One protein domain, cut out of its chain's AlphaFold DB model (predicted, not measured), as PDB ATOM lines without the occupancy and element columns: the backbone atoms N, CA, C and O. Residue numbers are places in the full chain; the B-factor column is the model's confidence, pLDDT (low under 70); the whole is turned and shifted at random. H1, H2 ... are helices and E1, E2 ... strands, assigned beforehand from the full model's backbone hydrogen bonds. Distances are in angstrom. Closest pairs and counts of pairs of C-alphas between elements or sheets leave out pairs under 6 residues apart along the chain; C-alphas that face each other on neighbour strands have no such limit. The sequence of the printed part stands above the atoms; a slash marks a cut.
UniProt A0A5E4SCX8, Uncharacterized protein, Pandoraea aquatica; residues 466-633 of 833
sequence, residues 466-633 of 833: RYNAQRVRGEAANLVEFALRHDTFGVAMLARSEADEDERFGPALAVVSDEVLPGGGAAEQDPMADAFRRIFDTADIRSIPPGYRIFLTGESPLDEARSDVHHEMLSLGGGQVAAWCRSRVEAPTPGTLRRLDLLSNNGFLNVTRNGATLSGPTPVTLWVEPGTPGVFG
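AT A GLANCE: This is residues 466 to 633 of the 833 residues of an uncharacterized protein of Pandoraea aquatica (UniProt A0A5E4SCX8). A seven-stranded antiparallel sheet, E1 to E7, curls like part of an open barrel; H1 and H2 cross its outside at E2, E3 and E4, H3 packs on these two helices away from the sheet, and the short H4 caps one end of the curl. The printed part has 168 residues, with four named helices followed by seven named strands, in the sheet order E4, E3, E2, E1, E7, E6, E5. The class is mixed, helices and strands. The whole is compact, with a radius of gyration of the C-alphas of 15.6 A and spans of 47 by 37 by 26 A.

IN THESE COORDINATES: H1, residues 466 to 483, begins at C-alpha 466 (-23.599, -3.204, -3.727) and is 26.0 A long. H2 is residues 489 to 500, 16.4 A, H3 residues 506 to 516, 15.0 A, and H4 residues 538 to 543. E1 is residues 549 to 553. E2, residues 565 to 573, is 18.8 A long and bends by 83 degrees at residue 568. E3 is residues 576 to 581, E4 residues 592 to 597, E5 residues 605 to 608 and E6 residues 611 to 614. E7, residues 619 to 624, is 16.9 A long and ends at C-alpha 624 (-35.010, 7.348, 4.633).

HOW THE PARTS SIT: E1 to E4 form one meander, each strand the antiparallel neighbour of the one before, and E5 to E7 another. Within hydrogen-bond range are N 579 and O 594 of E3 and E4, 2.9 A; N 570 and O 578 of E2 and E3, 2.9 A; N 550 and O 569 of E1 and E2, 2.8 A; N 551 and O 623 of E1 and E7, 2.8 A; N 620 and O 612 of E7 and E6, 2.9 A; and N 606 and O 613 of E5 and E6, 2.8 A. The edge strands E4 and E5 are apart. H1 and H2, on one face of the sheet, make two layers with it. H1 runs across the strands at a height of 9.6 A over the sheet; the C-alphas of Ala 477 and Leu 572 of E2 come closest, 5.9 A. H2 also runs across, with the closest C-alphas to E4 those of Gly 490 and Leu 593, 4.9 A. H3 is not on the sheet; it touches H1 at a steep tilt of 61 degrees, opposite ways, closest at C-alphas Ala 476 and Ala 508, 5.5 A. H4 is on the sheet but over none of its strands. Every O i to N i+4 pair is within hydrogen-bond range in H1, H3 and H4; in H2 7 of 8 are.

THE WHOLE: The farthest C-alphas, Gly 519 and Pro 617, are 47.8 A apart. The printed part has no cut. The links H3 to H4, 21 residues, and E1 to E2, 11 residues, are long. Mean pLDDT of the printed part is 76.1; 42 residues are under 70, among them 514 to 531 and 583 to 591.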
ATOM      1  N   ARG A 466     -23.157  -4.601  -3.877       78.12
ATOM      2  CA  ARG A 466     -23.599  -3.204  -3.727       78.12
ATOM      3  C   ARG A 466     -24.141  -2.604  -5.035       78.12
ATOM      4  O   ARG A 466     -25.190  -1.966  -4.985       78.12
ATOM      5  N   TYR A 467     -23.496  -2.831  -6.185       81.62
ATOM      6  CA  TYR A 467     -24.009  -2.426  -7.507       81.62
ATOM      7  C   TYR A 467     -25.377  -3.057  -7.775       81.62
ATOM      8  O   TYR A 467     -26.335  -2.364  -8.117       81.62
ATOM      9  N   ASN A 468     -25.482  -4.364  -7.531       76.69
ATOM     10  CA  ASN A 468     -26.686  -5.156  -7.741       76.69
ATOM     11  C   ASN A 468     -27.854  -4.639  -6.889       76.69
ATOM     12  O   ASN A 468     -28.913  -4.323  -7.428       76.69
ATOM     13  N   ALA A 469     -27.646  -4.472  -5.579       77.12
ATOM     14  CA  ALA A 469     -28.671  -3.977  -4.662       77.12
ATOM     15  C   ALA A 469     -29.165  -2.568  -5.038       77.12
ATOM     16  O   ALA A 469     -30.366  -2.306  -5.000       77.12
ATOM     17  N   GLN A 470     -28.271  -1.660  -5.447       80.19
ATOM     18  CA  GLN A 470     -28.667  -0.316  -5.888       80.19
ATOM     19  C   GLN A 470     -29.348  -0.318  -7.265       80.19
ATOM     20  O   GLN A 470     -30.262   0.477  -7.486       80.19
ATOM     21  N   ARG A 471     -28.975  -1.228  -8.174       80.00
ATOM     22  CA  ARG A 471     -29.670  -1.388  -9.458       80.00
ATOM     23  C   ARG A 471     -31.089  -1.933  -9.272       80.00
ATOM     24  O   ARG A 471     -32.004  -1.394  -9.886       80.00
ATOM     25  N   VAL A 472     -31.293  -2.916  -8.388       80.06
ATOM     26  CA  VAL A 472     -32.634  -3.418  -8.020       80.06
ATOM     27  C   VAL A 472     -33.526  -2.275  -7.526       80.06
ATOM     28  O   VAL A 472     -34.669  -2.167  -7.953       80.06
ATOM     29  N   ARG A 473     -32.991  -1.355  -6.710       84.81
ATOM     30  CA  ARG A 473     -33.718  -0.143  -6.287       84.81
ATOM     31  C   ARG A 473     -34.114   0.720  -7.491       84.81
ATOM     32  O   ARG A 473     -35.285   1.061  -7.626       84.81
ATOM     33  N   GLY A 474     -33.173   1.027  -8.386       84.50
ATOM     34  CA  GLY A 474     -33.435   1.833  -9.584       84.50
ATOM     35  C   GLY A 474     -34.503   1.243 -10.516       84.50
ATOM     36  O   GLY A 474     -35.423   1.953 -10.919       84.50
ATOM     37  N   GLU A 475     -34.424  -0.054 -10.821       81.00
ATOM     38  CA  GLU A 475     -35.396  -0.734 -11.692       81.00
ATOM     39  C   GLU A 475     -36.760  -0.927 -10.983       81.00
ATOM     40  O   GLU A 475     -37.798  -0.768 -11.619       81.00
ATOM     41  N   ALA A 476     -36.802  -1.138  -9.658       85.38
ATOM     42  CA  ALA A 476     -38.056  -1.151  -8.889       85.38
ATOM     43  C   ALA A 476     -38.743   0.228  -8.858       85.38
ATOM     44  O   ALA A 476     -39.969   0.316  -8.941       85.38
ATOM     45  N   ALA A 477     -37.969   1.318  -8.816       88.75
ATOM     46  CA  ALA A 477     -38.501   2.665  -9.016       88.75
ATOM     47  C   ALA A 477     -39.093   2.839 -10.423       88.75
ATOM     48  O   ALA A 477     -40.154   3.442 -10.560       88.75
ATOM     49  N   ASN A 478     -38.445   2.281 -11.454       84.81
ATOM     50  CA  ASN A 478     -38.935   2.312 -12.833       84.81
ATOM     51  C   ASN A 478     -40.242   1.516 -13.006       84.81
ATOM     52  O   ASN A 478     -41.170   2.027 -13.628       84.81
ATOM     53  N   LEU A 479     -40.359   0.327 -12.400       84.38
ATOM     54  CA  LEU A 479     -41.601  -0.456 -12.346       84.38
ATOM     55  C   LEU A 479     -42.740   0.344 -11.688       84.38
ATOM     56  O   LEU A 479     -43.834   0.453 -12.247       84.38
ATOM     57  N   VAL A 480     -42.478   0.967 -10.535       87.81
ATOM     58  CA  VAL A 480     -43.464   1.805  -9.833       87.81
ATOM     59  C   VAL A 480     -43.818   3.069 -10.632       87.81
ATOM     60  O   VAL A 480     -44.985   3.448 -10.683       87.81
ATOM     61  N   GLU A 481     -42.861   3.709 -11.308       87.50
ATOM     62  CA  GLU A 481     -43.099   4.896 -12.143       87.50
ATOM     63  C   GLU A 481     -43.858   4.587 -13.439       87.50
ATOM     64  O   GLU A 481     -44.741   5.353 -13.840       87.50
ATOM     65  N   PHE A 482     -43.556   3.461 -14.085       78.19
ATOM     66  CA  PHE A 482     -44.327   2.931 -15.207       78.19
ATOM     67  C   PHE A 482     -45.785   2.721 -14.789       78.19
ATOM     68  O   PHE A 482     -46.710   3.187 -15.457       78.19
ATOM     69  N   ALA A 483     -45.986   2.082 -13.638       72.62
ATOM     70  CA  ALA A 483     -47.296   1.649 -13.190       72.62
ATOM     71  C   ALA A 483     -48.110   2.721 -12.432       72.62
ATOM     72  O   ALA A 483     -49.327   2.582 -12.305       72.62
ATOM     73  N   LEU A 484     -47.505   3.862 -12.066       78.25
ATOM     74  CA  LEU A 484     -48.207   5.105 -11.690       78.25
ATOM     75  C   LEU A 484     -49.170   5.625 -12.780       78.25
ATOM     76  O   LEU A 484     -49.960   6.530 -12.518       78.25
ATOM     77  N   ARG A 485     -49.110   5.072 -13.998       68.75
ATOM     78  CA  ARG A 485     -50.022   5.353 -15.120       68.75
ATOM     79  C   ARG A 485     -51.329   4.540 -15.070       68.75
ATOM     80  O   ARG A 485     -52.176   4.725 -15.941       68.75
ATOM     81  N   HIS A 486     -51.495   3.651 -14.087       68.94
ATOM     82  CA  HIS A 486     -52.642   2.748 -13.964       68.94
ATOM     83  C   HIS A 486     -53.264   2.816 -12.560       68.94
ATOM     84  O   HIS A 486     -52.703   2.288 -11.600       68.94
ATOM     85  N   ASP A 487     -54.463   3.398 -12.440       66.00
ATOM     86  CA  ASP A 487     -55.144   3.612 -11.148       66.00
ATOM     87  C   ASP A 487     -55.329   2.322 -10.320       66.00
ATOM     88  O   ASP A 487     -55.271   2.345  -9.090       66.00
ATOM     89  N   THR A 488     -55.498   1.172 -10.984       69.25
ATOM     90  CA  THR A 488     -55.645  -0.144 -10.340       69.25
ATOM     91  C   THR A 488     -54.335  -0.726  -9.804       69.25
ATOM     92  O   THR A 488     -54.376  -1.565  -8.906       69.25
ATOM     93  N   PHE A 489     -53.166  -0.311 -10.306       73.06
ATOM     94  CA  PHE A 489     -51.883  -0.896  -9.891       73.06
ATOM     95  C   PHE A 489     -51.566  -0.611  -8.423       73.06
ATOM     96  O   PHE A 489     -51.148  -1.505  -7.692       73.06
ATOM     97  N   GLY A 490     -51.843   0.613  -7.964       75.12
ATOM     98  CA  GLY A 490     -51.678   0.989  -6.559       75.12
ATOM     99  C   GLY A 490     -52.537   0.160  -5.595       75.12
ATOM    100  O   GLY A 490     -52.220   0.115  -4.410       75.12
ATOM    101  N   VAL A 491     -53.588  -0.506  -6.089       77.06
ATOM    102  CA  VAL A 491     -54.410  -1.463  -5.332       77.06
ATOM    103  C   VAL A 491     -53.835  -2.879  -5.441       77.06
ATOM    104  O   VAL A 491     -53.700  -3.550  -4.424       77.06
ATOM    105  N   ALA A 492     -53.435  -3.316  -6.641       77.75
ATOM    106  CA  ALA A 492     -52.828  -4.632  -6.860       77.75
ATOM    107  C   ALA A 492     -51.522  -4.827  -6.061       77.75
ATOM    108  O   ALA A 492     -51.326  -5.877  -5.455       77.75
ATOM    109  N   MET A 493     -50.665  -3.801  -6.001       81.44
ATOM    110  CA  MET A 493     -49.417  -3.832  -5.231       81.44
ATOM    111  C   MET A 493     -49.668  -3.887  -3.715       81.44
ATOM    112  O   MET A 493     -48.997  -4.643  -3.019       81.44
ATOM    113  N   LEU A 494     -50.676  -3.161  -3.205       78.00
ATOM    114  CA  LEU A 494     -51.084  -3.266  -1.797       78.00
ATOM    115  C   LEU A 494     -51.653  -4.648  -1.473       78.00
ATOM    116  O   LEU A 494     -51.256  -5.239  -0.480       78.00
ATOM    117  N   ALA A 495     -52.533  -5.190  -2.321       78.81
ATOM    118  CA  ALA A 495     -53.096  -6.526  -2.123       78.81
ATOM    119  C   ALA A 495     -52.021  -7.629  -2.150       78.81
ATOM    120  O   ALA A 495     -52.170  -8.645  -1.477       78.81
ATOM    121  N   ARG A 496     -50.927  -7.423  -2.899       81.81
ATOM    122  CA  ARG A 496     -49.758  -8.311  -2.912       81.81
ATOM    123  C   ARG A 496     -48.926  -8.178  -1.625       81.81
ATOM    124  O   ARG A 496     -48.631  -9.194  -1.011       81.81
ATOM    125  N   SER A 497     -48.644  -6.955  -1.168       79.88
ATOM    126  CA  SER A 497     -47.962  -6.684   0.117       79.88
ATOM    127  C   SER A 497     -48.746  -7.239   1.317       79.88
ATOM    128  O   SER A 497     -48.166  -7.902   2.172       79.88
ATOM    129  N   GLU A 498     -50.074  -7.075   1.343       79.69
ATOM    130  CA  GLU A 498     -50.946  -7.644   2.383       79.69
ATOM    131  C   GLU A 498     -50.998  -9.185   2.356       79.69
ATOM    132  O   GLU A 498     -51.267  -9.792   3.392       79.69
ATOM    133  N   ALA A 499     -50.741  -9.822   1.206       73.12
ATOM    134  CA  ALA A 499     -50.714 -11.281   1.067       73.12
ATOM    135  C   ALA A 499     -49.351 -11.909   1.416       73.12
ATOM    136  O   ALA A 499     -49.319 -13.044   1.890       73.12
ATOM    137  N   ASP A 500     -48.253 -11.179   1.198       72.56
ATOM    138  CA  ASP A 500     -46.879 -11.624   1.479       72.56
ATOM    139  C   ASP A 500     -46.372 -11.198   2.882       72.56
ATOM    140  O   ASP A 500     -45.247 -11.522   3.253       72.56
ATOM    141  N   GLU A 501     -47.194 -10.481   3.664       73.31
ATOM    142  CA  GLU A 501     -46.854  -9.832   4.952       73.31
ATOM    143  C   GLU A 501     -45.676  -8.821   4.880       73.31
ATOM    144  O   GLU A 501     -45.011  -8.549   5.882       73.31
ATOM    145  N   ASP A 502     -45.448  -8.218   3.706       72.94
ATOM    146  CA  ASP A 502     -44.308  -7.335   3.395       72.94
ATOM    147  C   ASP A 502     -44.678  -5.829   3.404       72.94
ATOM    148  O   ASP A 502     -45.853  -5.444   3.347       72.94
ATOM    149  N   GLU A 503     -43.673  -4.947   3.446       81.69
ATOM    150  CA  GLU A 503     -43.817  -3.495   3.261       81.69
ATOM    151  C   GLU A 503     -44.453  -3.152   1.898       81.69
ATOM    152  O   GLU A 503     -44.442  -3.946   0.954       81.69
ATOM    153  N   ARG A 504     -45.032  -1.954   1.749       84.12
ATOM    154  CA  ARG A 504     -45.957  -1.669   0.635       84.12
ATOM    155  C   ARG A 504     -45.277  -1.637  -0.732       84.12
ATOM    156  O   ARG A 504     -45.920  -1.947  -1.734       84.12
ATOM    157  N   PHE A 505     -44.003  -1.247  -0.790       85.56
ATOM    158  CA  PHE A 505     -43.173  -1.355  -1.999       85.56
ATOM    159  C   PHE A 505     -42.364  -2.663  -2.073       85.56
ATOM    160  O   PHE A 505     -41.678  -2.898  -3.070       85.56
ATOM    161  N   GLY A 506     -42.476  -3.526  -1.062       82.62
ATOM    162  CA  GLY A 506     -41.839  -4.837  -0.969       82.62
ATOM    163  C   GLY A 506     -42.042  -5.721  -2.205       82.62
ATOM    164  O   GLY A 506     -41.048  -6.082  -2.832       82.62
ATOM    165  N   PRO A 507     -43.281  -5.938  -2.697       83.88
ATOM    166  CA  PRO A 507     -43.526  -6.722  -3.912       83.88
ATOM    167  C   PRO A 507     -42.788  -6.227  -5.165       83.88
ATOM    168  O   PRO A 507     -42.344  -7.038  -5.977       83.88
ATOM    169  N   ALA A 508     -42.617  -4.909  -5.324       84.00
ATOM    170  CA  ALA A 508     -41.867  -4.336  -6.445       84.00
ATOM    171  C   ALA A 508     -40.353  -4.567  -6.302       84.00
ATOM    172  O   ALA A 508     -39.672  -4.812  -7.296       84.00
ATOM    173  N   LEU A 509     -39.832  -4.522  -5.071       81.12
ATOM    174  CA  LEU A 509     -38.443  -4.868  -4.768       81.12
ATOM    175  C   LEU A 509     -38.192  -6.372  -4.942       81.12
ATOM    176  O   LEU A 509     -37.153  -6.737  -5.483       81.12
ATOM    177  N   ALA A 510     -39.137  -7.225  -4.538       78.56
ATOM    178  CA  ALA A 510     -39.057  -8.678  -4.652       78.56
ATOM    179  C   ALA A 510     -39.038  -9.136  -6.117       78.56
ATOM    180  O   ALA A 510     -38.075  -9.771  -6.528       78.56
ATOM    181  N   VAL A 511     -40.018  -8.724  -6.935       79.25
ATOM    182  CA  VAL A 511     -40.062  -9.062  -8.374       79.25
ATOM    183  C   VAL A 511     -38.782  -8.647  -9.095       79.25
ATOM    184  O   VAL A 511     -38.179  -9.449  -9.801       79.25
ATOM    185  N   VAL A 512     -38.325  -7.410  -8.883       76.31
ATOM    186  CA  VAL A 512     -37.094  -6.931  -9.520       76.31
ATOM    187  C   VAL A 512     -35.860  -7.634  -8.946       76.31
ATOM    188  O   VAL A 512     -34.905  -7.862  -9.683       76.31
ATOM    189  N   SER A 513     -35.860  -8.035  -7.671       72.56
ATOM    190  CA  SER A 513     -34.790  -8.863  -7.108       72.56
ATOM    191  C   SER A 513     -34.777 -10.272  -7.705       72.56
ATOM    192  O   SER A 513     -33.691 -10.768  -7.970       72.56
ATOM    193  N   ASP A 514     -35.919 -10.901  -7.970       66.62
ATOM    194  CA  ASP A 514     -35.978 -12.235  -8.585       66.62
ATOM    195  C   ASP A 514     -35.578 -12.201 -10.073       66.62
ATOM    196  O   ASP A 514     -34.887 -13.098 -10.555       66.62
ATOM    197  N   GLU A 515     -35.952 -11.140 -10.801       64.25
ATOM    198  CA  GLU A 515     -35.551 -10.926 -12.201       64.25
ATOM    199  C   GLU A 515     -34.066 -10.577 -12.361       64.25
ATOM    200  O   GLU A 515     -33.434 -10.978 -13.342       64.25
ATOM    201  N   VAL A 516     -33.505  -9.803 -11.426       56.03
ATOM    202  CA  VAL A 516     -32.111  -9.336 -11.476       56.03
ATOM    203  C   VAL A 516     -31.167 -10.306 -10.759       56.03
ATOM    204  O   VAL A 516     -30.018 -10.431 -11.157       56.03
ATOM    205  N   LEU A 517     -31.606 -11.024  -9.727       55.22
ATOM    206  CA  LEU A 517     -30.793 -11.965  -8.947       55.22
ATOM    207  C   LEU A 517     -31.444 -13.362  -8.886       55.22
ATOM    208  O   LEU A 517     -31.675 -13.869  -7.787       55.22
ATOM    209  N   PRO A 518     -31.696 -14.038 -10.025       43.09
ATOM    210  CA  PRO A 518     -32.250 -15.391 -10.023       43.09
ATOM    211  C   PRO A 518     -31.344 -16.350  -9.233       43.09
ATOM    212  O   PRO A 518     -30.198 -16.607  -9.600       43.09
ATOM    213  N   GLY A 519     -31.857 -16.851  -8.104       39.88
ATOM    214  CA  GLY A 519     -31.116 -17.703  -7.168       39.88
ATOM    215  C   GLY A 519     -30.114 -16.972  -6.258       39.88
ATOM    216  O   GLY A 519     -29.484 -17.606  -5.413       39.88
ATOM    217  N   GLY A 520     -29.980 -15.649  -6.363       40.12
ATOM    218  CA  GLY A 520     -29.309 -14.842  -5.351       40.12
ATOM    219  C   GLY A 520     -30.223 -14.675  -4.141       40.12
ATOM    220  O   GLY A 520     -31.182 -13.912  -4.201       40.12
ATOM    221  N   GLY A 521     -29.926 -15.377  -3.042       38.62
ATOM    222  CA  GLY A 521     -30.659 -15.216  -1.782       38.62
ATOM    223  C   GLY A 521     -30.757 -13.740  -1.384       38.62
ATOM    224  O   GLY A 521     -29.767 -13.015  -1.518       38.62
ATOM    225  N   ALA A 522     -31.954 -13.317  -0.954       39.09
ATOM    226  CA  ALA A 522     -32.348 -11.917  -0.765       39.09
ATOM    227  C   ALA A 522     -31.203 -11.070  -0.192       39.09
ATOM    228  O   ALA A 522     -30.768 -11.307   0.935       39.09
ATOM    229  N   ALA A 523     -30.699 -10.140  -1.015       42.72
ATOM    230  CA  ALA A 523     -29.362  -9.567  -0.871       42.72
ATOM    231  C   ALA A 523     -29.068  -9.139   0.573       42.72
ATOM    232  O   ALA A 523     -29.679  -8.185   1.062       42.72
ATOM    233  N   GLU A 524     -28.143  -9.855   1.230       41.03
ATOM    234  CA  GLU A 524     -27.828  -9.653   2.646       41.03
ATOM    235  C   GLU A 524     -27.588  -8.168   2.914       41.03
ATOM    236  O   GLU A 524     -26.695  -7.542   2.332       41.03
ATOM    237  N   GLN A 525     -28.435  -7.590   3.770       45.53
ATOM    238  CA  GLN A 525     -28.332  -6.185   4.132       45.53
ATOM    239  C   GLN A 525     -26.969  -5.980   4.789       45.53
ATOM    240  O   GLN A 525     -26.686  -6.599   5.810       45.53
ATOM    241  N   ASP A 526     -26.126  -5.140   4.175       44.94
ATOM    242  CA  ASP A 526     -24.784  -4.805   4.665       44.94
ATOM    243  C   ASP A 526     -24.897  -4.431   6.158       44.94
ATOM    244  O   ASP A 526     -25.464  -3.374   6.447       44.94
ATOM    245  N   PRO A 527     -24.415  -5.260   7.113       39.47
ATOM    246  CA  PRO A 527     -24.754  -5.154   8.545       39.47
ATOM    247  C   PRO A 527     -24.015  -4.003   9.254       39.47
ATOM    248  O   PRO A 527     -23.718  -4.033  10.444       39.47
ATOM    249  N   MET A 528     -23.644  -2.993   8.470       42.69
ATOM    250  CA  MET A 528     -23.171  -1.668   8.852       42.69
ATOM    251  C   MET A 528     -24.189  -0.577   8.457       42.69
ATOM    252  O   MET A 528     -23.902   0.621   8.564       42.69
ATOM    253  N   ALA A 529     -25.367  -0.978   7.972       52.47
ATOM    254  CA  ALA A 529     -26.476  -0.143   7.535       52.47
ATOM    255  C   ALA A 529     -27.728  -0.418   8.391       52.47
ATOM    256  O   ALA A 529     -28.806  -0.674   7.873       52.47
ATOM    257  N   ASP A 530     -27.599  -0.312   9.713       55.28
ATOM    258  CA  ASP A 530     -28.693  -0.638  10.647       55.28
ATOM    259  C   ASP A 530     -29.611   0.566  10.961       55.28
ATOM    260  O   ASP A 530     -30.643   0.429  11.618       55.28
ATOM    261  N   ALA A 531     -29.229   1.779  10.540       67.75
ATOM    262  CA  ALA A 531     -29.837   3.028  11.005       67.75
ATOM    263  C   ALA A 531     -30.505   3.849   9.888       67.75
ATOM    264  O   ALA A 531     -29.835   4.365   8.984       67.75
ATOM    265  N   PHE A 532     -31.823   4.045  10.014       79.25
ATOM    266  CA  PHE A 532     -32.602   5.013   9.234       79.25
ATOM    267  C   PHE A 532     -32.032   6.429   9.389       79.25
ATOM    268  O   PHE A 532     -31.616   6.835  10.479       79.25
ATOM    269  N   ARG A 533     -32.050   7.221   8.313       80.19
ATOM    270  CA  ARG A 533     -31.485   8.579   8.308       80.19
ATOM    271  C   ARG A 533     -32.559   9.638   8.240       80.19
ATOM    272  O   ARG A 533     -33.398   9.614   7.350       80.19
ATOM    273  N   ARG A 534     -32.500  10.605   9.155       83.50
ATOM    274  CA  ARG A 534     -33.362  11.783   9.099       83.50
ATOM    275  C   ARG A 534     -33.001  12.626   7.879       83.50
ATOM    276  O   ARG A 534     -31.846  12.997   7.701       83.50
ATOM    277  N   ILE A 535     -34.016  12.987   7.107       84.38
ATOM    278  CA  ILE A 535     -33.939  14.000   6.057       84.38
ATOM    279  C   ILE A 535     -34.057  15.372   6.744       84.38
ATOM    280  O   ILE A 535     -35.015  15.617   7.487       84.38
ATOM    281  N   PHE A 536     -33.074  16.258   6.557       77.94
ATOM    282  CA  PHE A 536     -33.022  17.561   7.232       77.94
ATOM    283  C   PHE A 536     -33.514  18.714   6.357       77.94
ATOM    284  O   PHE A 536     -34.152  19.628   6.881       77.94
ATOM    285  N   ASP A 537     -33.219  18.702   5.055       78.06
ATOM    286  CA  ASP A 537     -33.625  19.769   4.138       78.06
ATOM    287  C   ASP A 537     -33.948  19.297   2.709       78.06
ATOM    288  O   ASP A 537     -33.868  18.122   2.357       78.06
ATOM    289  N   THR A 538     -34.335  20.254   1.866       83.31
ATOM    290  CA  THR A 538     -34.652  20.032   0.450       83.31
ATOM    291  C   THR A 538     -33.451  19.596  -0.396       83.31
ATOM    292  O   THR A 538     -33.652  19.123  -1.514       83.31
ATOM    293  N   ALA A 539     -32.216  19.722   0.107       80.25
ATOM    294  CA  ALA A 539     -31.032  19.195  -0.565       80.25
ATOM    295  C   ALA A 539     -30.853  17.694  -0.286       80.25
ATOM    296  O   ALA A 539     -30.541  16.969  -1.225       80.25
ATOM    297  N   ASP A 540     -31.141  17.216   0.938       83.12
ATOM    298  CA  ASP A 540     -31.277  15.770   1.198       83.12
ATOM    299  C   ASP A 540     -32.372  15.170   0.298       83.12
ATOM    300  O   ASP A 540     -32.146  14.171  -0.371       83.12
ATOM    301  N   ILE A 541     -33.549  15.807   0.214       86.88
ATOM    302  CA  ILE A 541     -34.661  15.313  -0.624       86.88
ATOM    303  C   ILE A 541     -34.275  15.192  -2.101       86.88
ATOM    304  O   ILE A 541     -34.612  14.199  -2.739       86.88
ATOM    305  N   ARG A 542     -33.567  16.184  -2.655       85.94
ATOM    306  CA  ARG A 542     -33.128  16.148  -4.056       85.94
ATOM    307  C   ARG A 542     -32.053  15.088  -4.314       85.94
ATOM    308  O   ARG A 542     -31.979  14.584  -5.430       85.94
ATOM    309  N   SER A 543     -31.219  14.784  -3.319       84.44
ATOM    310  CA  SER A 543     -30.069  13.889  -3.470       84.44
ATOM    311  C   SER A 543     -30.392  12.403  -3.272       84.44
ATOM    312  O   SER A 543     -29.560  11.571  -3.629       84.44
ATOM    313  N   ILE A 544     -31.574  12.054  -2.745       87.75
ATOM    314  CA  ILE A 544     -32.031  10.659  -2.652       87.75
ATOM    315  C   ILE A 544     -32.278  10.112  -4.072       87.75
ATOM    316  O   ILE A 544     -33.136  10.643  -4.786       87.75
ATOM    317  N   PRO A 545     -31.573   9.049  -4.504       86.69
ATOM    318  CA  PRO A 545     -31.796   8.442  -5.815       86.69
ATOM    319  C   PRO A 545     -33.116   7.640  -5.863       86.69
ATOM    320  O   PRO A 545     -33.740   7.415  -4.820       86.69
ATOM    321  N   PRO A 546     -33.576   7.209  -7.051       88.94
ATOM    322  CA  PRO A 546     -34.789   6.399  -7.186       88.94
ATOM    323  C   PRO A 546     -34.710   5.065  -6.423       88.94
ATOM    324  O   PRO A 546     -33.631   4.499  -6.249       88.94
ATOM    325  N   GLY A 547     -35.863   4.551  -5.987       88.25
ATOM    326  CA  GLY A 547     -36.017   3.210  -5.410       88.25
ATOM    327  C   GLY A 547     -35.831   3.103  -3.899       88.25
ATOM    328  O   GLY A 547     -35.992   2.021  -3.334       88.25
ATOM    329  N   TYR A 548     -35.497   4.209  -3.236       88.38
ATOM    330  CA  TYR A 548     -35.283   4.249  -1.793       88.38
ATOM    331  C   TYR A 548     -36.545   4.657  -1.030       88.38
ATOM    332  O   TYR A 548     -37.207   5.638  -1.377       88.38
ATOM    333  N   ARG A 549     -36.882   3.903   0.018       89.62
ATOM    334  CA  ARG A 549     -38.068   4.087   0.862       89.62
ATOM    335  C   ARG A 549     -37.868   5.234   1.850       89.62
ATOM    336  O   ARG A 549     -36.878   5.289   2.584       89.62
ATOM    337  N   ILE A 550     -38.838   6.140   1.866       90.31
ATOM    338  CA  ILE A 550     -38.926   7.330   2.711       90.31
ATOM    339  C   ILE A 550     -40.125   7.162   3.650       90.31
ATOM    340  O   ILE A 550     -41.238   6.882   3.210       90.31
ATOM    341  N   PHE A 551     -39.901   7.379   4.944       88.50
ATOM    342  CA  PHE A 551     -40.863   7.132   6.013       88.50
ATOM    343  C   PHE A 551     -41.237   8.426   6.743       88.50
ATOM    344  O   PHE A 551     -40.379   9.235   7.111       88.50
ATOM    345  N   LEU A 552     -42.530   8.605   6.996       85.38
ATOM    346  CA  LEU A 552     -43.096   9.693   7.788       85.38
ATOM    347  C   LEU A 552     -43.308   9.241   9.234       85.38
ATOM    348  O   LEU A 552     -43.954   8.233   9.506       85.38
ATOM    349  N   THR A 553     -42.815  10.040  10.178       82.50
ATOM    350  CA  THR A 553     -43.012   9.833  11.621       82.50
ATOM    351  C   THR A 553     -43.541  11.104  12.282       82.50
ATOM    352  O   THR A 553     -43.227  12.212  11.844       82.50
ATOM    353  N   GLY A 554     -44.334  10.968  13.345       76.69
ATOM    354  CA  GLY A 554     -44.793  12.079  14.187       76.69
ATOM    355  C   GLY A 554     -44.457  11.847  15.662       76.69
ATOM    356  O   GLY A 554     -44.074  10.746  16.052       76.69
ATOM    357  N   GLU A 555     -44.647  12.868  16.507       73.06
ATOM    358  CA  GLU A 555     -44.533  12.729  17.976       73.06
ATOM    359  C   GLU A 555     -45.608  11.797  18.572       73.06
ATOM    360  O   GLU A 555     -45.490  11.317  19.697       73.06
ATOM    361  N   SER A 556     -46.666  11.533  17.807       69.81
ATOM    362  CA  SER A 556     -47.628  10.453  18.022       69.81
ATOM    363  C   SER A 556     -47.689   9.581  16.762       69.81
ATOM    364  O   SER A 556     -47.422  10.096  15.672       69.81
ATOM    365  N   PRO A 557     -48.062   8.289  16.874       68.88
ATOM    366  CA  PRO A 557     -48.290   7.434  15.712       68.88
ATOM    367  C   PRO A 557     -49.263   8.086  14.725       68.88
ATOM    368  O   PRO A 557     -50.307   8.601  15.133       68.88
ATOM    369  N   LEU A 558     -48.916   8.074  13.437       70.94
ATOM    370  CA  LEU A 558     -49.754   8.656  12.393       70.94
ATOM    371  C   LEU A 558     -51.008   7.793  12.204       70.94
ATOM    372  O   LEU A 558     -50.917   6.616  11.857       70.94
ATOM    373  N   ASP A 559     -52.184   8.378  12.441       69.81
ATOM    374  CA  ASP A 559     -53.462   7.722  12.162       69.81
ATOM    375  C   ASP A 559     -53.701   7.719  10.647       69.81
ATOM    376  O   ASP A 559     -54.265   8.663  10.091       69.81
ATOM    377  N   GLU A 560     -53.278   6.648   9.970       67.81
ATOM    378  CA  GLU A 560     -53.473   6.464   8.526       67.81
ATOM    379  C   GLU A 560     -54.951   6.475   8.089       67.81
ATOM    380  O   GLU A 560     -55.230   6.582   6.898       67.81
ATOM    381  N   ALA A 561     -55.922   6.393   9.010       63.88
ATOM    382  CA  ALA A 561     -57.326   6.620   8.672       63.88
ATOM    383  C   ALA A 561     -57.661   8.111   8.459       63.88
ATOM    384  O   ALA A 561     -58.706   8.415   7.883       63.88
ATOM    385  N   ARG A 562     -56.796   9.029   8.919       65.44
ATOM    386  CA  ARG A 562     -56.982  10.494   8.915       65.44
ATOM    387  C   ARG A 562     -55.882  11.272   8.193       65.44
ATOM    388  O   ARG A 562     -56.114  12.422   7.835       65.44
ATOM    389  N   SER A 563     -54.695  10.697   8.021       69.06
ATOM    390  CA  SER A 563     -53.625  11.305   7.228       69.06
ATOM    391  C   SER A 563     -53.973  11.275   5.737       69.06
ATOM    392  O   SER A 563     -54.354  10.234   5.210       69.06
ATOM    393  N   ASP A 564     -53.795  12.402   5.038       75.94
ATOM    394  CA  ASP A 564     -54.012  12.467   3.582       75.94
ATOM    395  C   ASP A 564     -52.950  11.674   2.781       75.94
ATOM    396  O   ASP A 564     -53.140  11.420   1.592       75.94
ATOM    397  N   VAL A 565     -51.846  11.272   3.428       79.62
ATOM    398  CA  VAL A 565     -50.764  10.431   2.885       79.62
ATOM    399  C   VAL A 565     -50.482   9.284   3.851       79.62
ATOM    400  O   VAL A 565     -50.512   9.476   5.069       79.62
ATOM    401  N   HIS A 566     -50.178   8.110   3.307       79.94
ATOM    402  CA  HIS A 566     -49.665   6.969   4.064       79.94
ATOM    403  C   HIS A 566     -48.206   7.166   4.514       79.94
ATOM    404  O   HIS A 566     -47.493   8.022   3.993       79.94
ATOM    405  N   HIS A 567     -47.765   6.408   5.520       82.81
ATOM    406  CA  HIS A 567     -46.477   6.663   6.179       82.81
ATOM    407  C   HIS A 567     -45.237   6.265   5.356       82.81
ATOM    408  O   HIS A 567     -44.153   6.764   5.643       82.81
ATOM    409  N   GLU A 568     -45.386   5.397   4.355       87.81
ATOM    410  CA  GLU A 568     -44.320   4.889   3.480       87.81
ATOM    411  C   GLU A 568     -44.462   5.484   2.067       87.81
ATOM    412  O   GLU A 568     -45.560   5.536   1.502       87.81
ATOM    413  N   MET A 569     -43.346   5.935   1.492       91.06
ATOM    414  CA  MET A 569     -43.238   6.517   0.149       91.06
ATOM    415  C   MET A 569     -41.976   5.981  -0.544       91.06
ATOM    416  O   MET A 569     -40.969   5.756   0.121       91.06
ATOM    417  N   LEU A 570     -41.981   5.831  -1.870       92.31
ATOM    418  CA  LEU A 570     -40.798   5.418  -2.639       92.31
ATOM    419  C   LEU A 570     -40.210   6.611  -3.392       92.31
ATOM    420  O   LEU A 570     -40.935   7.303  -4.102       92.31
ATOM    421  N   SER A 571     -38.905   6.842  -3.283       93.00
ATOM    422  CA  SER A 571     -38.203   7.834  -4.100       93.00
ATOM    423  C   SER A 571     -38.274   7.488  -5.588       93.00
ATOM    424  O   SER A 571     -38.016   6.353  -5.985       93.00
ATOM    425  N   LEU A 572     -38.540   8.498  -6.413       91.38
ATOM    426  CA  LEU A 572     -38.400   8.465  -7.872       91.38
ATOM    427  C   LEU A 572     -37.194   9.308  -8.338       91.38
ATOM    428  O   LEU A 572     -37.030   9.567  -9.526       91.38
ATOM    429  N   GLY A 573     -36.341   9.743  -7.402       89.06
ATOM    430  CA  GLY A 573     -35.228  10.654  -7.660       89.06
ATOM    431  C   GLY A 573     -35.645  12.127  -7.757       89.06
ATOM    432  O   GLY A 573     -36.824  12.474  -7.836       89.06
ATOM    433  N   GLY A 574     -34.657  13.027  -7.698       86.31
ATOM    434  CA  GLY A 574     -34.845  14.471  -7.906       86.31
ATOM    435  C   GLY A 574     -35.732  15.189  -6.877       86.31
ATOM    436  O   GLY A 574     -36.018  16.373  -7.049       86.31
ATOM    437  N   GLY A 575     -36.155  14.504  -5.811       89.00
ATOM    438  CA  GLY A 575     -37.131  14.985  -4.828       89.00
ATOM    439  C   GLY A 575     -38.593  14.632  -5.122       89.00
ATOM    440  O   GLY A 575     -39.489  15.120  -4.430       89.00
ATOM    441  N   GLN A 576     -38.845  13.778  -6.114       93.31
ATOM    442  CA  GLN A 576     -40.166  13.224  -6.408       93.31
ATOM    443  C   GLN A 576     -40.332  11.846  -5.756       93.31
ATOM    444  O   GLN A 576     -39.364  11.101  -5.599       93.31
ATOM    445  N   VAL A 577     -41.563  11.497  -5.376       93.00
ATOM    446  CA  VAL A 577     -41.898  10.216  -4.733       93.00
ATOM    447  C   VAL A 577     -43.185   9.612  -5.293       93.00
ATOM    448  O   VAL A 577     -44.076  10.335  -5.739       93.00
ATOM    449  N   ALA A 578     -43.312   8.289  -5.214       91.88
ATOM    450  CA  ALA A 578     -44.586   7.587  -5.282       91.88
ATOM    451  C   ALA A 578     -45.147   7.432  -3.857       91.88
ATOM    452  O   ALA A 578     -44.452   6.944  -2.966       91.88
ATOM    453  N   ALA A 579     -46.393   7.851  -3.630       89.25
ATOM    454  CA  ALA A 579     -47.037   7.811  -2.317       89.25
ATOM    455  C   ALA A 579     -48.537   7.508  -2.430       89.25
ATOM    456  O   ALA A 579     -49.220   8.045  -3.307       89.25
ATOM    457  N   TRP A 580     -49.083   6.680  -1.531       84.94
ATOM    458  CA  TRP A 580     -50.534   6.482  -1.450       84.94
ATOM    459  C   TRP A 580     -51.198   7.686  -0.786       84.94
ATOM    460  O   TRP A 580     -50.965   7.977   0.390       84.94
ATOM    461  N   CYS A 581     -52.049   8.360  -1.554       81.12
ATOM    462  CA  CYS A 581     -52.722   9.600  -1.192       81.12
ATOM    463  C   CYS A 581     -54.241   9.393  -1.125       81.12
ATOM    464  O   CYS A 581     -54.811   8.651  -1.932       81.12
ATOM    465  N   ARG A 582     -54.910  10.080  -0.196       73.81
ATOM    466  CA  ARG A 582     -56.369  10.038  -0.011       73.81
ATOM    467  C   ARG A 582     -57.024  11.321  -0.517       73.81
ATOM    468  O   ARG A 582     -56.502  12.417  -0.327       73.81
ATOM    469  N   SER A 583     -58.187  11.189  -1.153       63.50
ATOM    470  CA  SER A 583     -59.014  12.336  -1.544       63.50
ATOM    471  C   SER A 583     -59.744  12.889  -0.318       63.50
ATOM    472  O   SER A 583     -60.451  12.153   0.363       63.50
ATOM    473  N   ARG A 584     -59.628  14.197  -0.055       58.31
ATOM    474  CA  ARG A 584     -60.393  14.887   1.007       58.31
ATOM    475  C   ARG A 584     -61.889  15.044   0.698       58.31
ATOM    476  O   ARG A 584     -62.628  15.544   1.543       58.31
ATOM    477  N   VAL A 585     -62.316  14.716  -0.523       54.72
ATOM    478  CA  VAL A 585     -63.631  15.091  -1.078       54.72
ATOM    479  C   VAL A 585     -64.583  13.895  -1.189       54.72
ATOM    480  O   VAL A 585     -65.791  14.082  -1.311       54.72
ATOM    481  N   GLU A 586     -64.065  12.668  -1.124       47.81
ATOM    482  CA  GLU A 586     -64.805  11.449  -1.471       47.81
ATOM    483  C   GLU A 586     -64.910  10.462  -0.297       47.81
ATOM    484  O   GLU A 586     -64.331  10.649   0.774       47.81
ATOM    485  N   ALA A 587     -65.718   9.415  -0.488       46.44
ATOM    486  CA  ALA A 587     -65.896   8.317   0.462       46.44
ATOM    487  C   ALA A 587     -64.564   7.571   0.731       46.44
ATOM    488  O   ALA A 587     -63.636   7.703  -0.066       46.44
ATOM    489  N   PRO A 588     -64.441   6.768   1.813       49.53
ATOM    490  CA  PRO A 588     -63.185   6.106   2.184       49.53
ATOM    491  C   PRO A 588     -62.841   4.921   1.261       49.53
ATOM    492  O   PRO A 588     -62.910   3.756   1.653       49.53
ATOM    493  N   THR A 589     -62.460   5.234   0.026       50.50
ATOM    494  CA  THR A 589     -61.740   4.347  -0.887       50.50
ATOM    495  C   THR A 589     -60.330   4.055  -0.351       50.50
ATOM    496  O   THR A 589     -59.798   4.824   0.461       50.50
ATOM    497  N   PRO A 590     -59.690   2.946  -0.775       55.72
ATOM    498  CA  PRO A 590     -58.253   2.785  -0.572       55.72
ATOM    499  C   PRO A 590     -57.508   3.961  -1.217       55.72
ATOM    500  O   PRO A 590     -57.937   4.495  -2.242       55.72
ATOM    501  N   GLY A 591     -56.398   4.384  -0.607       65.31
ATOM    502  CA  GLY A 591     -55.596   5.481  -1.147       65.31
ATOM    503  C   GLY A 591     -55.118   5.162  -2.564       65.31
ATOM    504  O   GLY A 591     -54.721   4.036  -2.850       65.31
ATOM    505  N   THR A 592     -55.127   6.152  -3.451       77.19
ATOM    506  CA  THR A 592     -54.543   6.019  -4.795       77.19
ATOM    507  C   THR A 592     -53.040   6.272  -4.724       77.19
ATOM    508  O   THR A 592     -52.632   7.280  -4.142       77.19
ATOM    509  N   LEU A 593     -52.222   5.406  -5.322       85.75
ATOM    510  CA  LEU A 593     -50.786   5.654  -5.487       85.75
ATOM    511  C   LEU A 593     -50.591   6.806  -6.489       85.75
ATOM    512  O   LEU A 593     -51.150   6.768  -7.581       85.75
ATOM    513  N   ARG A 594     -49.843   7.850  -6.118       86.81
ATOM    514  CA  ARG A 594     -49.620   9.046  -6.952       86.81
ATOM    515  C   ARG A 594     -48.167   9.498  -6.923       86.81
ATOM    516  O   ARG A 594     -47.473   9.295  -5.928       86.81
ATOM    517  N   ARG A 595     -47.744  10.186  -7.987       90.50
ATOM    518  CA  ARG A 595     -46.514  10.987  -7.992       90.50
ATOM    519  C   ARG A 595     -46.730  12.245  -7.147       90.50
ATOM    520  O   ARG A 595     -47.646  13.013  -7.436       90.50
ATOM    521  N   LEU A 596     -45.876  12.481  -6.158       90.38
ATOM    522  CA  LEU A 596     -45.765  13.753  -5.444       90.38
ATOM    523  C   LEU A 596     -44.389  14.371  -5.709       90.38
ATOM    524  O   LEU A 596     -43.384  13.666  -5.747       90.38
ATOM    525  N   ASP A 597     -44.337  15.692  -5.841       91.94
ATOM    526  CA  ASP A 597     -43.094  16.464  -5.779       91.94
ATOM    527  C   ASP A 597     -42.953  17.046  -4.365       91.94
ATOM    528  O   ASP A 597     -43.792  17.845  -3.942       91.94
ATOM    529  N   LEU A 598     -41.922  16.635  -3.620       90.06
ATOM    530  CA  LEU A 598     -41.676  17.099  -2.249       90.06
ATOM    531  C   LEU A 598     -40.915  18.436  -2.187       90.06
ATOM    532  O   LEU A 598     -40.757  18.998  -1.103       90.06
ATOM    533  N   LEU A 599     -40.439  18.945  -3.328       89.44
ATOM    534  CA  LEU A 599     -39.792  20.252  -3.470       89.44
ATOM    535  C   LEU A 599     -40.787  21.358  -3.866       89.44
ATOM    536  O   LEU A 599     -40.498  22.538  -3.657       89.44
ATOM    537  N   SER A 600     -41.954  20.979  -4.392       86.69
ATOM    538  CA  SER A 600     -43.064  21.869  -4.758       86.69
ATOM    539  C   SER A 600     -44.252  21.748  -3.795       86.69
ATOM    540  O   SER A 600     -44.350  20.820  -2.993       86.69
ATOM    541  N   ASN A 601     -45.218  22.671  -3.893       83.62
ATOM    542  CA  ASN A 601     -46.488  22.540  -3.177       83.62
ATOM    543  C   ASN A 601     -47.371  21.452  -3.815       83.62
ATOM    544  O   ASN A 601     -48.180  21.730  -4.696       83.62
ATOM    545  N   ASN A 602     -47.230  20.223  -3.329       83.94
ATOM    546  CA  ASN A 602     -48.054  19.073  -3.707       83.94
ATOM    547  C   ASN A 602     -49.426  19.022  -2.992       83.94
ATOM    548  O   ASN A 602     -50.249  18.180  -3.331       83.94
ATOM    549  N   GLY A 603     -49.691  19.894  -2.009       81.88
ATOM    550  CA  GLY A 603     -50.951  19.933  -1.247       81.88
ATOM    551  C   GLY A 603     -51.108  18.879  -0.135       81.88
ATOM    552  O   GLY A 603     -52.065  18.960   0.635       81.88
ATOM    553  N   PHE A 604     -50.167  17.940  -0.010       84.44
ATOM    554  CA  PHE A 604     -50.195  16.800   0.915       84.44
ATOM    555  C   PHE A 604     -49.126  16.879   2.022       84.44
ATOM    556  O   PHE A 604     -49.404  16.582   3.185       84.44
ATOM    557  N   LEU A 605     -47.910  17.300   1.665       85.69
ATOM    558  CA  LEU A 605     -46.750  17.449   2.539       85.69
ATOM    559  C   LEU A 605     -45.990  18.731   2.166       85.69
ATOM    560  O   LEU A 605     -45.566  18.903   1.025       85.69
ATOM    561  N   ASN A 606     -45.780  19.614   3.136       85.00
ATOM    562  CA  ASN A 606     -44.985  20.829   2.995       85.00
ATOM    563  C   ASN A 606     -43.642  20.642   3.713       85.00
ATOM    564  O   ASN A 606     -43.599  20.597   4.949       85.00
ATOM    565  N   VAL A 607     -42.551  20.529   2.949       81.50
ATOM    566  CA  VAL A 607     -41.192  20.409   3.491       81.50
ATOM    567  C   VAL A 607     -40.493  21.761   3.479       81.50
ATOM    568  O   VAL A 607     -40.391  22.433   2.457       81.50
ATOM    569  N   THR A 608     -39.951  22.144   4.631       74.38
ATOM    570  CA  THR A 608     -39.186  23.378   4.807       74.38
ATOM    571  C   THR A 608     -37.792  23.076   5.344       74.38
ATOM    572  O   THR A 608     -37.523  21.997   5.870       74.38
ATOM    573  N   ARG A 609     -36.908  24.081   5.320       66.25
ATOM    574  CA  ARG A 609     -35.563  24.007   5.919       66.25
ATOM    575  C   ARG A 609     -35.546  23.776   7.443       66.25
ATOM    576  O   ARG A 609     -34.474  23.582   8.006       66.25
ATOM    577  N   ASN A 610     -36.711  23.830   8.094       63.44
ATOM    578  CA  ASN A 610     -36.886  23.628   9.533       63.44
ATOM    579  C   ASN A 610     -37.552  22.275   9.866       63.44
ATOM    580  O   ASN A 610     -37.731  21.961  11.042       63.44
ATOM    581  N   GLY A 611     -37.935  21.482   8.856       72.62
ATOM    582  CA  GLY A 611     -38.688  20.234   9.001       72.62
ATOM    583  C   GLY A 611     -39.897  20.152   8.065       72.62
ATOM    584  O   GLY A 611     -40.194  21.095   7.323       72.62
ATOM    585  N   ALA A 612     -40.593  19.014   8.109       83.25
ATOM    586  CA  ALA A 612     -41.783  18.756   7.311       83.25
ATOM    587  C   ALA A 612     -43.076  18.914   8.131       83.25
ATOM    588  O   ALA A 612     -43.113  18.747   9.351       83.25
ATOM    589  N   THR A 613     -44.151  19.233   7.424       86.50
ATOM    590  CA  THR A 613     -45.522  19.318   7.936       86.50
ATOM    591  C   THR A 613     -46.447  18.628   6.949       86.50
ATOM    592  O   THR A 613     -46.189  18.648   5.746       86.50
ATOM    593  N   LEU A 614     -47.523  18.020   7.440       85.00
ATOM    594  CA  LEU A 614     -48.598  17.547   6.567       85.00
ATOM    595  C   LEU A 614     -49.374  18.741   5.970       85.00
ATOM    596  O   LEU A 614     -49.138  19.905   6.285       85.00
ATOM    597  N   SER A 615     -50.369  18.438   5.149       74.62
ATOM    598  CA  SER A 615     -51.466  19.292   4.658       74.62
ATOM    599  C   SER A 615     -52.355  19.945   5.747       74.62
ATOM    600  O   SER A 615     -53.421  20.501   5.458       74.62
ATOM    601  N   GLY A 616     -51.945  19.848   7.011       69.88
ATOM    602  CA  GLY A 616     -52.499  20.485   8.202       69.88
ATOM    603  C   GLY A 616     -51.356  20.761   9.195       69.88
ATOM    604  O   GLY A 616     -50.230  20.335   8.954       69.88
ATOM    605  N   PRO A 617     -51.594  21.441  10.330       75.75
ATOM    606  CA  PRO A 617     -50.531  21.946  11.214       75.75
ATOM    607  C   PRO A 617     -49.732  20.869  11.985       75.75
ATOM    608  O   PRO A 617     -49.015  21.197  12.926       75.75
ATOM    609  N   THR A 618     -49.852  19.593  11.616       83.38
ATOM    610  CA  THR A 618     -49.149  18.462  12.230       83.38
ATOM    611  C   THR A 618     -47.690  18.414  11.747       83.38
ATOM    612  O   THR A 618     -47.463  18.192  10.550       83.38
ATOM    613  N   PRO A 619     -46.692  18.586  12.637       85.94
ATOM    614  CA  PRO A 619     -45.288  18.408  12.287       85.94
ATOM    615  C   PRO A 619     -44.959  16.924  12.106       85.94
ATOM    616  O   PRO A 619     -45.443  16.071  12.854       85.94
ATOM    617  N   VAL A 620     -44.106  16.620  11.130       85.75
ATOM    618  CA  VAL A 620     -43.623  15.262  10.852       85.75
ATOM    619  C   VAL A 620     -42.122  15.264  10.565       85.75
ATOM    620  O   VAL A 620     -41.571  16.208   9.994       85.75
ATOM    621  N   THR A 621     -41.441  14.195  10.969       86.31
ATOM    622  CA  THR A 621     -40.040  13.948  10.615       86.31
ATOM    623  C   THR A 621     -39.974  12.912   9.504       86.31
ATOM    624  O   THR A 621     -40.494  11.803   9.642       86.31
ATOM    625  N   LEU A 622     -39.319  13.303   8.413       88.00
ATOM    626  CA  LEU A 622     -38.969  12.442   7.293       88.00
ATOM    627  C   LEU A 622     -37.700  11.649   7.622       88.00
ATOM    628  O   LEU A 622     -36.690  12.223   8.043       88.00
ATOM    629  N   TRP A 623     -37.746  10.347   7.372       87.38
ATOM    630  CA  TRP A 623     -36.605   9.439   7.419       87.38
ATOM    631  C   TRP A 623     -36.459   8.730   6.077       87.38
ATOM    632  O   TRP A 623     -37.433   8.598   5.344       87.38
ATOM    633  N   VAL A 624     -35.266   8.247   5.760       87.12
ATOM    634  CA  VAL A 624     -35.010   7.348   4.633       87.12
ATOM    635  C   VAL A 624     -34.362   6.067   5.148       87.12
ATOM    636  O   VAL A 624     -33.720   6.080   6.207       87.12
ATOM    637  N   GLU A 625     -34.560   4.959   4.439       82.50
ATOM    638  CA  GLU A 625     -34.001   3.664   4.829       82.50
ATOM    639  C   GLU A 625     -32.458   3.676   4.899       82.50
ATOM    640  O   GLU A 625     -31.797   4.568   4.342       82.50
ATOM    641  N   PRO A 626     -31.845   2.714   5.606       74.44
ATOM    642  CA  PRO A 626     -30.397   2.655   5.720       74.44
ATOM    643  C   PRO A 626     -29.679   2.457   4.375       74.44
ATOM    644  O   PRO A 626     -30.250   1.998   3.390       74.44
ATOM    645  N   GLY A 627     -28.395   2.822   4.319       73.38
ATOM    646  CA  GLY A 627     -27.571   2.675   3.109       73.38
ATOM    647  C   GLY A 627     -27.926   3.617   1.945       73.38
ATOM    648  O   GLY A 627     -27.255   3.570   0.913       73.38
ATOM    649  N   THR A 628     -28.936   4.481   2.099       80.00
ATOM    650  CA  THR A 628     -29.371   5.432   1.065       80.00
ATOM    651  C   THR A 628     -28.295   6.484   0.744       80.00
ATOM    652  O   THR A 628     -27.847   7.188   1.659       80.00
ATOM    653  N   PRO A 629     -27.892   6.642  -0.535       78.50
ATOM    654  CA  PRO A 629     -27.061   7.754  -0.990       78.50
ATOM    655  C   PRO A 629     -27.755   9.115  -0.837       78.50
ATOM    656  O   PRO A 629     -28.941   9.213  -0.539       78.50
ATOM    657  N   GLY A 630     -27.001  10.193  -1.032       76.94
ATOM    658  CA  GLY A 630     -27.483  11.566  -0.879       76.94
ATOM    659  C   GLY A 630     -27.583  12.051   0.571       76.94
ATOM    660  O   GLY A 630     -27.065  13.124   0.883       76.94
ATOM    661  N   VAL A 631     -28.186  11.260   1.468       78.38
ATOM    662  CA  VAL A 631     -28.506  11.678   2.846       78.38
ATOM    663  C   VAL A 631     -27.348  11.419   3.815       78.38
ATOM    664  O   VAL A 631     -26.959  10.277   4.091       78.38
ATOM    665  N   PHE A 632     -26.821  12.505   4.379       75.94
ATOM    666  CA  PHE A 632     -25.716  12.495   5.341       75.94
ATOM    667  C   PHE A 632     -26.193  12.449   6.807       75.94
ATOM    668  O   PHE A 632     -27.361  12.677   7.110       75.94
ATOM    669  N   GLY A 633     -25.271  12.129   7.727       67.38
ATOM    670  CA  GLY A 633     -25.519  12.063   9.176       67.38
ATOM    671  C   GLY A 633     -25.574  13.435   9.868       67.38
ATOM    672  O   GLY A 633     -26.099  14.401   9.320       67.38
TER     673      GLY A 633